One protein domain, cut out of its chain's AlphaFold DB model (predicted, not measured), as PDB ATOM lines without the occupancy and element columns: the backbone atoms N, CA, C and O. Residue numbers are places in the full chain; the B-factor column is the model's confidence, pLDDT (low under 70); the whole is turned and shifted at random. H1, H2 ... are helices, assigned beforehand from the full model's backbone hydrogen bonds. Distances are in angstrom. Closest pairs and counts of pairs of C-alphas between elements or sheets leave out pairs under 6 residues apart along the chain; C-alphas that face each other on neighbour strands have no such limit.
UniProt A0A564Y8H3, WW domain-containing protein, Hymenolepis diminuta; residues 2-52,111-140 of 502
ATOM      1  N   CYS A   2      55.750 -31.589 -27.843       50.44
ATOM      2  CA  CYS A   2      55.860 -31.333 -26.399       50.44
ATOM      3  C   CYS A   2      56.822 -30.193 -26.004       50.44
ATOM      4  O   CYS A   2      56.813 -29.783 -24.851       50.44
ATOM      5  N   ASP A   3      57.616 -29.678 -26.949       51.25
ATOM      6  CA  ASP A   3      58.694 -28.713 -26.678       51.25
ATOM      7  C   ASP A   3      58.555 -27.408 -27.504       51.25
ATOM      8  O   ASP A   3      59.497 -26.627 -27.604       51.25
ATOM      9  N   THR A   4      57.395 -27.154 -28.124       58.81
ATOM     10  CA  THR A   4      57.154 -25.932 -28.919       58.81
ATOM     11  C   THR A   4      56.679 -24.797 -28.018       58.81
ATOM     12  O   THR A   4      55.774 -25.013 -27.203       58.81
ATOM     13  N   LYS A   5      57.238 -23.585 -28.165       62.91
ATOM     14  CA  LYS A   5      56.757 -22.419 -27.401       62.91
ATOM     15  C   LYS A   5      55.267 -22.194 -27.698       62.91
ATOM     16  O   LYS A   5      54.792 -22.471 -28.798       62.91
ATOM     17  N   THR A   6      54.512 -21.727 -26.707       63.38
ATOM     18  CA  THR A   6      53.047 -21.553 -26.799       63.38
ATOM     19  C   THR A   6      52.624 -20.645 -27.958       63.38
ATOM     20  O   THR A   6      51.562 -20.872 -28.539       63.38
ATOM     21  N   THR A   7      53.495 -19.704 -28.335       69.50
ATOM     22  CA  THR A   7      53.332 -18.697 -29.395       69.50
ATOM     23  C   THR A   7      54.015 -19.050 -30.722       69.50
ATOM     24  O   THR A   7      54.130 -18.199 -31.598       69.50
ATOM     25  N   ASP A   8      54.496 -20.285 -30.900       79.19
ATOM     26  CA  ASP A   8      55.125 -20.708 -32.158       79.19
ATOM     27  C   ASP A   8      54.067 -21.068 -33.217       79.19
ATOM     28  O   ASP A   8      53.775 -22.232 -33.517       79.19
ATOM     29  N   TRP A   9      53.407 -20.023 -33.714       82.25
ATOM     30  CA  TRP A   9      52.254 -20.121 -34.598       82.25
ATOM     31  C   TRP A   9      52.608 -20.665 -35.985       82.25
ATOM     32  O   TRP A   9      51.871 -21.490 -36.527       82.25
ATOM     33  N   GLU A  10      53.766 -20.281 -36.531       80.94
ATOM     34  CA  GLU A  10      54.236 -20.764 -37.836       80.94
ATOM     35  C   GLU A  10      54.495 -22.268 -37.824       80.94
ATOM     36  O   GLU A  10      54.136 -22.970 -38.773       80.94
ATOM     37  N   MET A  11      55.073 -22.790 -36.739       82.69
ATOM     38  CA  MET A  11      55.285 -24.224 -36.599       82.69
ATOM     39  C   MET A  11      53.956 -24.982 -36.532       82.69
ATOM     40  O   MET A  11      53.790 -25.992 -37.221       82.69
ATOM     41  N   LYS A  12      52.987 -24.495 -35.746       82.88
ATOM     42  CA  LYS A  12      51.647 -25.103 -35.651       82.88
ATOM     43  C   LYS A  12      50.946 -25.119 -37.012       82.88
ATOM     44  O   LYS A  12      50.412 -26.155 -37.411       82.88
ATOM     45  N   LEU A  13      51.027 -24.020 -37.759       83.50
ATOM     46  CA  LEU A  13      50.451 -23.894 -39.097       83.50
ATOM     47  C   LEU A  13      51.120 -24.836 -40.110       83.50
ATOM     48  O   LEU A  13      50.420 -25.563 -40.816       83.50
ATOM     49  N   LYS A  14      52.458 -24.914 -40.129       84.12
ATOM     50  CA  LYS A  14      53.204 -25.864 -40.977       84.12
ATOM     51  C   LYS A  14      52.814 -27.312 -40.682       84.12
ATOM     52  O   LYS A  14      52.644 -28.103 -41.608       84.12
ATOM     53  N   ILE A  15      52.626 -27.668 -39.411       84.81
ATOM     54  CA  ILE A  15      52.207 -29.023 -39.042       84.81
ATOM     55  C   ILE A  15      50.791 -29.320 -39.543       84.81
ATOM     56  O   ILE A  15      50.571 -30.377 -40.136       84.81
ATOM     57  N   LEU A  16      49.841 -28.400 -39.361       84.50
ATOM     58  CA  LEU A  16      48.476 -28.582 -39.861       84.50
ATOM     59  C   LEU A  16      48.436 -28.682 -41.393       84.50
ATOM     60  O   LEU A  16      47.768 -29.567 -41.920       84.50
ATOM     61  N   GLN A  17      49.216 -27.868 -42.108       86.06
ATOM     62  CA  GLN A  17      49.351 -27.963 -43.568       86.06
ATOM     63  C   GLN A  17      49.929 -29.311 -44.015       86.06
ATOM     64  O   GLN A  17      49.459 -29.896 -44.991       86.06
ATOM     65  N   CYS A  18      50.926 -29.836 -43.298       83.75
ATOM     66  CA  CYS A  18      51.464 -31.167 -43.567       83.75
ATOM     67  C   CYS A  18      50.405 -32.256 -43.365       83.75
ATOM     68  O   CYS A  18      50.327 -33.166 -44.183       83.75
ATOM     69  N   ILE A  19      49.582 -32.157 -42.314       83.56
ATOM     70  CA  ILE A  19      48.512 -33.124 -42.028       83.56
ATOM     71  C   ILE A  19      47.398 -33.048 -43.082       83.56
ATOM     72  O   ILE A  19      46.909 -34.085 -43.533       83.56
ATOM     73  N   ASP A  20      47.021 -31.848 -43.521       83.38
ATOM     74  CA  ASP A  20      45.975 -31.658 -44.529       83.38
ATOM     75  C   ASP A  20      46.327 -32.300 -45.887       83.38
ATOM     76  O   ASP A  20      45.470 -32.903 -46.548       83.38
ATOM     77  N   ARG A  21      47.616 -32.258 -46.253       84.38
ATOM     78  CA  ARG A  21      48.166 -32.821 -47.501       84.38
ATOM     79  C   ARG A  21      48.332 -34.347 -47.495       84.38
ATOM     80  O   ARG A  21      48.674 -34.914 -48.531       84.38
ATOM     81  N   ILE A  22      48.097 -35.033 -46.373       81.94
ATOM     82  CA  ILE A  22      48.225 -36.499 -46.308       81.94
ATOM     83  C   ILE A  22      47.102 -37.151 -47.138       81.94
ATOM     84  O   ILE A  22      45.927 -36.862 -46.889       81.94
ATOM     85  N   PRO A  23      47.414 -38.059 -48.085       77.44
ATOM     86  CA  PRO A  23      46.406 -38.743 -48.895       77.44
ATOM     87  C   PRO A  23      45.585 -39.726 -48.054       77.44
ATOM     88  O   PRO A  23      46.125 -40.391 -47.171       77.44
ATOM     89  N   VAL A  24      44.288 -39.868 -48.359       67.44
ATOM     90  CA  VAL A  24      43.295 -40.655 -47.584       67.44
ATOM     91  C   VAL A  24      43.748 -42.095 -47.279       67.44
ATOM     92  O   VAL A  24      43.438 -42.635 -46.218       67.44
ATOM     93  N   THR A  25      44.544 -42.700 -48.163       67.25
ATOM     94  CA  THR A  25      45.136 -44.037 -47.984       67.25
ATOM     95  C   THR A  25      46.141 -44.107 -46.829       67.25
ATOM     96  O   THR A  25      46.183 -45.109 -46.120       67.25
ATOM     97  N   ALA A  26      46.909 -43.041 -46.591       66.69
ATOM     98  CA  ALA A  26      47.857 -42.923 -45.483       66.69
ATOM     99  C   ALA A  26      47.204 -42.375 -44.199       66.69
ATOM    100  O   ALA A  26      47.690 -42.629 -43.096       66.69
ATOM    101  N   GLN A  27      46.069 -41.675 -44.312       67.69
ATOM    102  CA  GLN A  27      45.333 -41.135 -43.157       67.69
ATOM    103  C   GLN A  27      44.857 -42.240 -42.203       67.69
ATOM    104  O   GLN A  27      44.936 -42.079 -40.986       67.69
ATOM    105  N   GLN A  28      44.463 -43.400 -42.740       64.56
ATOM    106  CA  GLN A  28      44.049 -44.566 -41.947       64.56
ATOM    107  C   GLN A  28      45.189 -45.126 -41.074       64.56
ATOM    108  O   GLN A  28      44.942 -45.615 -39.974       64.56
ATOM    109  N   GLN A  29      46.445 -45.015 -41.523       61.78
ATOM    110  CA  GLN A  29      47.624 -45.424 -40.752       61.78
ATOM    111  C   GLN A  29      48.022 -44.379 -39.701       61.78
ATOM    112  O   GLN A  29      48.545 -44.729 -38.651       61.78
ATOM    113  N   VAL A  30      47.762 -43.095 -39.951       61.94
ATOM    114  CA  VAL A  30      48.092 -42.012 -39.012       61.94
ATOM    115  C   VAL A  30      47.078 -41.931 -37.861       61.94
ATOM    116  O   VAL A  30      47.463 -41.585 -36.747       61.94
ATOM    117  N   GLN A  31      45.822 -42.340 -38.080       62.03
ATOM    118  CA  GLN A  31      44.811 -42.473 -37.018       62.03
ATOM    119  C   GLN A  31      45.172 -43.495 -35.929       62.03
ATOM    120  O   GLN A  31      44.683 -43.380 -34.808       62.03
ATOM    121  N   THR A  32      46.013 -44.493 -36.223       57.09
ATOM    122  CA  THR A  32      46.420 -45.496 -35.223       57.09
ATOM    123  C   THR A  32      47.504 -44.980 -34.267       57.09
ATOM    124  O   THR A  32      47.728 -45.592 -33.223       57.09
ATOM    125  N   ASN A  33      48.134 -43.835 -34.569       57.25
ATOM    126  CA  ASN A  33      49.063 -43.151 -33.670       57.25
ATOM    127  C   ASN A  33      48.276 -42.252 -32.702       57.25
ATOM    128  O   ASN A  33      47.722 -41.226 -33.096       57.25
ATOM    129  N   SER A  34      48.242 -42.641 -31.426       58.91
ATOM    130  CA  SER A  34      47.259 -42.176 -30.433       58.91
ATOM    131  C   SER A  34      47.241 -40.674 -30.144       58.91
ATOM    132  O   SER A  34      46.210 -40.151 -29.730       58.91
ATOM    133  N   ASP A  35      48.343 -39.959 -30.361       70.81
ATOM    134  CA  ASP A  35      48.478 -38.613 -29.799       70.81
ATOM    135  C   ASP A  35      48.268 -37.496 -30.836       70.81
ATOM    136  O   ASP A  35      47.873 -36.395 -30.462       70.81
ATOM    137  N   LEU A  36      48.467 -37.750 -32.140       80.06
ATOM    138  CA  LEU A  36      48.463 -36.691 -33.164       80.06
ATOM    139  C   LEU A  36      47.087 -36.034 -33.331       80.06
ATOM    140  O   LEU A  36      46.973 -34.811 -33.302       80.06
ATOM    141  N   MET A  37      46.036 -36.842 -33.474       81.25
ATOM    142  CA  MET A  37      44.665 -36.332 -33.599       81.25
ATOM    143  C   MET A  37      44.160 -35.707 -32.292       81.25
ATOM    144  O   MET A  37      43.311 -34.819 -32.332       81.25
ATOM    145  N   GLY A  38      44.733 -36.099 -31.147       79.25
ATOM    146  CA  GLY A  38      44.505 -35.442 -29.859       79.25
ATOM    147  C   GLY A  38      44.963 -33.982 -29.866       79.25
ATOM    148  O   GLY A  38      44.197 -33.108 -29.468       79.25
ATOM    149  N   TYR A  39      46.152 -33.699 -30.413       82.50
ATOM    150  CA  TYR A  39      46.644 -32.324 -30.563       82.50
ATOM    151  C   TYR A  39      45.814 -31.501 -31.547       82.50
ATOM    152  O   TYR A  39      45.477 -30.364 -31.243       82.50
ATOM    153  N   VAL A  40      45.437 -32.070 -32.700       83.69
ATOM    154  CA  VAL A  40      44.597 -31.366 -33.690       83.69
ATOM    155  C   VAL A  40      43.231 -31.020 -33.091       83.69
ATOM    156  O   VAL A  40      42.753 -29.899 -33.249       83.69
ATOM    157  N   LYS A  41      42.634 -31.938 -32.320       83.00
ATOM    158  CA  LYS A  41      41.406 -31.663 -31.566       83.00
ATOM    159  C   LYS A  41      41.617 -30.544 -30.545       83.00
ATOM    160  O   LYS A  41      40.788 -29.646 -30.447       83.00
ATOM    161  N   GLN A  42      42.716 -30.562 -29.799       83.19
ATOM    162  CA  GLN A  42      42.996 -29.528 -28.801       83.19
ATOM    163  C   GLN A  42      43.248 -28.157 -29.436       83.19
ATOM    164  O   GLN A  42      42.711 -27.179 -28.939       83.19
ATOM    165  N   TRP A  43      43.935 -28.080 -30.575       86.25
ATOM    166  CA  TRP A  43      44.141 -26.830 -31.316       86.25
ATOM    167  C   TRP A  43      42.872 -26.278 -31.973       86.25
ATOM    168  O   TRP A  43      42.793 -25.077 -32.205       86.25
ATOM    169  N   SER A  44      41.855 -27.111 -32.219       84.94
ATOM    170  CA  SER A  44      40.526 -26.626 -32.630       84.94
ATOM    171  C   SER A  44      39.779 -25.881 -31.508       84.94
ATOM    172  O   SER A  44      38.898 -25.070 -31.785       84.94
ATOM    173  N   ILE A  45      40.142 -26.139 -30.246       81.94
ATOM    174  CA  ILE A  45      39.530 -25.535 -29.055       81.94
ATOM    175  C   ILE A  45      40.401 -24.381 -28.551       81.94
ATOM    176  O   ILE A  45      39.919 -23.265 -28.393       81.94
ATOM    177  N   ASP A  46      41.687 -24.655 -28.335       82.44
ATOM    178  CA  ASP A  46      42.693 -23.685 -27.925       82.44
ATOM    179  C   ASP A  46      43.998 -23.887 -28.722       82.44
ATOM    180  O   ASP A  46      44.794 -24.790 -28.429       82.44
ATOM    181  N   PRO A  47      44.265 -23.021 -29.715       81.88
ATOM    182  CA  PRO A  47      45.516 -23.022 -30.461       81.88
ATOM    183  C   PRO A  47      46.764 -22.836 -29.591       81.88
ATOM    184  O   PRO A  47      47.847 -23.227 -30.024       81.88
ATOM    185  N   ARG A  48      46.669 -22.282 -28.369       78.62
ATOM    186  CA  ARG A  48      47.816 -22.102 -27.451       78.62
ATOM    187  C   ARG A  48      48.260 -23.400 -26.785       78.62
ATOM    188  O   ARG A  48      49.377 -23.452 -26.270       78.62
ATOM    189  N   TYR A  49      47.448 -24.453 -26.847       78.69
ATOM    190  CA  TYR A  49      47.731 -25.720 -26.188       78.69
ATOM    191  C   TYR A  49      49.060 -26.349 -26.654       78.69
ATOM    192  O   TYR A  49      49.274 -26.612 -27.841       78.69
ATOM    193  N   CYS A  50      49.933 -26.657 -25.693       73.88
ATOM    194  CA  CYS A  50      51.144 -27.461 -25.863       73.88
ATOM    195  C   CYS A  50      51.216 -28.470 -24.704       73.88
ATOM    196  O   CYS A  50      51.037 -28.095 -23.546       73.88
ATOM    197  N   LYS A  51      51.490 -29.753 -24.981       68.56
ATOM    198  CA  LYS A  51      51.629 -30.768 -23.921       68.56
ATOM    199  C   LYS A  51      52.985 -30.599 -23.241       68.56
ATOM    200  O   LYS A  51      54.004 -30.946 -23.826       68.56
ATOM    201  N   SER A  52      52.992 -30.079 -22.016       53.00
ATOM    202  CA  SER A  52      54.209 -29.987 -21.206       53.00
ATOM    203  C   SER A  52      54.764 -31.385 -20.916       53.00
ATOM    204  O   SER A  52      54.013 -32.324 -20.651       53.00
ATOM    205  N   TYR A 111      54.641 -11.440 -33.646       68.56
ATOM    206  CA  TYR A 111      53.475 -10.866 -34.314       68.56
ATOM    207  C   TYR A 111      52.984  -9.626 -33.564       68.56
ATOM    208  O   TYR A 111      53.087  -9.551 -32.339       68.56
ATOM    209  N   SER A 112      52.419  -8.659 -34.291       75.06
ATOM    210  CA  SER A 112      51.608  -7.614 -33.664       75.06
ATOM    211  C   SER A 112      50.332  -8.240 -33.072       75.06
ATOM    212  O   SER A 112      49.851  -9.241 -33.611       75.06
ATOM    213  N   PRO A 113      49.746  -7.680 -31.996       69.44
ATOM    214  CA  PRO A 113      48.591  -8.283 -31.320       69.44
ATOM    215  C   PRO A 113      47.400  -8.583 -32.243       69.44
ATOM    216  O   PRO A 113      46.719  -9.588 -32.065       69.44
ATOM    217  N   SER A 114      47.173  -7.752 -33.266       69.75
ATOM    218  CA  SER A 114      46.109  -7.962 -34.256       69.75
ATOM    219  C   SER A 114      46.432  -9.093 -35.239       69.75
ATOM    220  O   SER A 114      45.577  -9.932 -35.506       69.75
ATOM    221  N   ALA A 115      47.676  -9.172 -35.725       74.94
ATOM    222  CA  ALA A 115      48.110 -10.245 -36.621       74.94
ATOM    223  C   ALA A 115      48.172 -11.604 -35.901       74.94
ATOM    224  O   ALA A 115      47.924 -12.645 -36.503       74.94
ATOM    225  N   GLU A 116      48.463 -11.609 -34.598       78.62
ATOM    226  CA  GLU A 116      48.447 -12.827 -33.790       78.62
ATOM    227  C   GLU A 116      47.039 -13.437 -33.713       78.62
ATOM    228  O   GLU A 116      46.884 -14.650 -33.850       78.62
ATOM    229  N   LEU A 117      46.001 -12.608 -33.555       76.69
ATOM    230  CA  LEU A 117      44.610 -13.071 -33.512       76.69
ATOM    231  C   LEU A 117      44.163 -13.699 -34.838       76.69
ATOM    232  O   LEU A 117      43.511 -14.745 -34.824       76.69
ATOM    233  N   GLU A 118      44.554 -13.117 -35.971       83.19
ATOM    234  CA  GLU A 118      44.262 -13.672 -37.299       83.19
ATOM    235  C   GLU A 118      44.920 -15.043 -37.498       83.19
ATOM    236  O   GLU A 118      44.285 -15.994 -37.962       83.19
ATOM    237  N   VAL A 119      46.184 -15.180 -37.083       83.00
ATOM    238  CA  VAL A 119      46.908 -16.450 -37.189       83.00
ATOM    239  C   VAL A 119      46.302 -17.505 -36.256       83.00
ATOM    240  O   VAL A 119      46.106 -18.646 -36.677       83.00
ATOM    241  N   ILE A 120      45.934 -17.139 -35.026       84.00
ATOM    242  CA  ILE A 120      45.252 -18.031 -34.074       84.00
ATOM    243  C   ILE A 120      43.935 -18.551 -34.661       84.00
ATOM    244  O   ILE A 120      43.685 -19.759 -34.619       84.00
ATOM    245  N   GLU A 121      43.113 -17.675 -35.241       85.44
ATOM    246  CA  GLU A 121      41.834 -18.085 -35.825       85.44
ATOM    247  C   GLU A 121      42.038 -18.961 -37.070       85.44
ATOM    248  O   GLU A 121      41.353 -19.973 -37.224       85.44
ATOM    249  N   SER A 122      43.044 -18.668 -37.902       85.56
ATOM    250  CA  SER A 122      43.393 -19.518 -39.051       85.56
ATOM    251  C   SER A 122      43.797 -20.939 -38.626       85.56
ATOM    252  O   SER A 122      43.371 -21.925 -39.234       85.56
ATOM    253  N   ILE A 123      44.555 -21.069 -37.529       87.69
ATOM    254  CA  ILE A 123      44.950 -22.357 -36.946       87.69
ATOM    255  C   ILE A 123      43.719 -23.092 -36.421       87.69
ATOM    256  O   ILE A 123      43.567 -24.290 -36.677       87.69
ATOM    257  N   ARG A 124      42.818 -22.386 -35.729       88.06
ATOM    258  CA  ARG A 124      41.579 -22.952 -35.187       88.06
ATOM    259  C   ARG A 124      40.682 -23.510 -36.292       88.06
ATOM    260  O   ARG A 124      40.188 -24.636 -36.181       88.06
ATOM    261  N   GLN A 125      40.511 -22.753 -37.375       89.19
ATOM    262  CA  GLN A 125      39.705 -23.145 -38.532       89.19
ATOM    263  C   GLN A 125      40.311 -24.348 -39.261       89.19
ATOM    264  O   GLN A 125      39.620 -25.347 -39.479       89.19
ATOM    265  N   LEU A 126      41.615 -24.310 -39.553       86.88
ATOM    266  CA  LEU A 126      42.303 -25.398 -40.249       86.88
ATOM    267  C   LEU A 126      42.315 -26.691 -39.416       86.88
ATOM    268  O   LEU A 126      42.050 -27.775 -39.937       86.88
ATOM    269  N   ALA A 127      42.552 -26.592 -38.105       87.56
ATOM    270  CA  ALA A 127      42.487 -27.732 -37.195       87.56
ATOM    271  C   ALA A 127      41.076 -28.340 -37.129       87.56
ATOM    272  O   ALA A 127      40.931 -29.563 -37.174       87.56
ATOM    273  N   SER A 128      40.036 -27.500 -37.082       86.62
ATOM    274  CA  SER A 128      38.634 -27.942 -37.086       86.62
ATOM    275  C   SER A 128      38.281 -28.693 -38.373       86.62
ATOM    276  O   SER A 128      37.706 -29.782 -38.316       86.62
ATOM    277  N   GLN A 129      38.695 -28.162 -39.526       88.38
ATOM    278  CA  GLN A 129      38.472 -28.779 -40.834       88.38
ATOM    279  C   GLN A 129      39.158 -30.150 -40.946       88.38
ATOM    280  O   GLN A 129      38.542 -31.125 -41.385       88.38
ATOM    281  N   ILE A 130      40.416 -30.250 -40.506       84.94
ATOM    282  CA  ILE A 130      41.172 -31.509 -40.499       84.94
ATOM    283  C   ILE A 130      40.516 -32.517 -39.552       84.94
ATOM    284  O   ILE A 130      40.276 -33.657 -39.948       84.94
ATOM    285  N   HIS A 131      40.178 -32.111 -38.326       82.75
ATOM    286  CA  HIS A 131      39.543 -33.000 -37.354       82.75
ATOM    287  C   HIS A 131      38.201 -33.535 -37.873       82.75
ATOM    288  O   HIS A 131      37.952 -34.737 -37.790       82.75
ATOM    289  N   GLN A 132      37.364 -32.688 -38.478       83.19
ATOM    290  CA  GLN A 132      36.086 -33.110 -39.054       83.19
ATOM    291  C   GLN A 132      36.283 -34.098 -40.214       83.19
ATOM    292  O   GLN A 132      35.703 -35.186 -40.188       83.19
ATOM    293  N   ARG A 133      37.164 -33.779 -41.175       82.69
ATOM    294  CA  ARG A 133      37.505 -34.655 -42.312       82.69
ATOM    295  C   ARG A 133      38.025 -36.016 -41.853       82.69
ATOM    296  O   ARG A 133      37.677 -37.035 -42.442       82.69
ATOM    297  N   TRP A 134      38.849 -36.043 -40.809       76.81
ATOM    298  CA  TRP A 134      39.464 -37.274 -40.321       76.81
ATOM    299  C   TRP A 134      38.541 -38.071 -39.392       76.81
ATOM    300  O   TRP A 134      38.580 -39.296 -39.426       76.81
ATOM    301  N   SER A 135      37.670 -37.421 -38.615       73.12
ATOM    302  CA  SER A 135      36.684 -38.095 -37.750       73.12
ATOM    303  C   SER A 135      35.606 -38.869 -38.523       73.12
ATOM    304  O   SER A 135      35.035 -39.815 -37.990       73.12
ATOM    305  N   GLY A 136      35.354 -38.503 -39.785       70.56
ATOM    306  CA  GLY A 136      34.418 -39.204 -40.667       70.56
ATOM    307  C   GLY A 136      34.997 -40.432 -41.382       70.56
ATOM    308  O   GLY A 136      34.257 -41.137 -42.069       70.56
ATOM    309  N   LEU A 137      36.301 -40.705 -41.260       73.12
ATOM    310  CA  LEU A 137      36.932 -41.859 -41.906       73.12
ATOM    311  C   LEU A 137      36.747 -43.127 -41.057       73.12
ATOM    312  O   LEU A 137      37.003 -43.095 -39.852       73.12
ATOM    313  N   PRO A 138      36.363 -44.269 -41.657       62.22
ATOM    314  CA  PRO A 138      36.188 -45.515 -40.921       62.22
ATOM    315  C   PRO A 138      37.522 -45.975 -40.322       62.22
ATOM    316  O   PRO A 138      38.472 -46.272 -41.050       62.22
ATOM    317  N   SER A 139      37.577 -46.079 -38.994       58.25
ATOM    318  CA  SER A 139      38.748 -46.549 -38.250       58.25
ATOM    319  C   SER A 139      38.948 -48.056 -38.448       58.25
ATOM    320  O   SER A 139      38.579 -48.876 -37.608       58.25
ATOM    321  N   LYS A 140      39.521 -48.465 -39.583       54.50
ATOM    322  CA  LYS A 140      40.016 -49.836 -39.744       54.50
ATOM    323  C   LYS A 140      41.313 -49.951 -38.954       54.50
ATOM    324  O   LYS A 140      42.305 -49.314 -39.292       54.50
TER     325      LYS A 140
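AT A GLANCE: This is residues 2 to 52 and 111 to 140 of the 502 residues of the protein "WW domain-containing protein" of Hymenolepis diminuta (UniProt A0A564Y8H3). One long helix, H4, makes the longest axis; H1 is side by side with it, H3 crosses it steeply, and the short H2 is near its last residues, between H1 and H3 along the chain. The printed part has 81 residues with four named helices, H1, H2, H3 and H4 in that order, and no named strand; its class is all helix. It is compact, with a radius of gyration of the C-alphas of 13.0 A, and elongated, spanning 44 by 24 by 18 A.

IN THESE COORDINATES: Find C-alpha 113 at (48.591, -8.283, -31.320); from there H4 runs 32.7 A to C-alpha 135 at (36.684, -38.095, -37.750). H1, residues 9 to 20, starts at C-alpha 9, (52.254, -20.121, -34.598), and is 16.5 A long. H2 is residues 24 to 30, 9.9 A, and H3 is residues 36 to 45, 14.9 A.

HOW THE PARTS SIT: Start at H4. H1 touches it at a shallow tilt of 22 degrees, the same way; look at the closest C-alphas, Leu 13 and Ile 123, 6.1 A apart. H3 touches residues 123 to 131 of H4 alone, at a steep tilt of 50 degrees, opposite ways; the closest C-alphas, Ser 44 and Arg 124, are 4.6 A apart. H2 is close to H4 but not clearly touching, about perpendicular at 81 degrees; the closest C-alphas are Gln 27 and Trp 134, 7.6 A. H1 and H3 are also close but not clearly touching, with C-alphas Leu 16 and Val 40 closest at 7.8 A, while H1 and H2 are apart. Every O i to N i+4 pair is within hydrogen-bond range in H1 and H4, against 5 of 6 in H3 and 1 of 3 in H2, where 3 of 4 O i to N i+3 pairs are.

THE WHOLE: The farthest C-alphas, Ser 112 and Lys 140, are 44.2 A apart. Residues 53 to 110 are not printed, and C-alphas 52 and 111 are 23.2 A apart across this cut; the links H1 to H2 and H2 to H3 are tight. Mean pLDDT of the printed part is 75.8, with 25 residues under 70, among them 2 to 7 and 24 to 34.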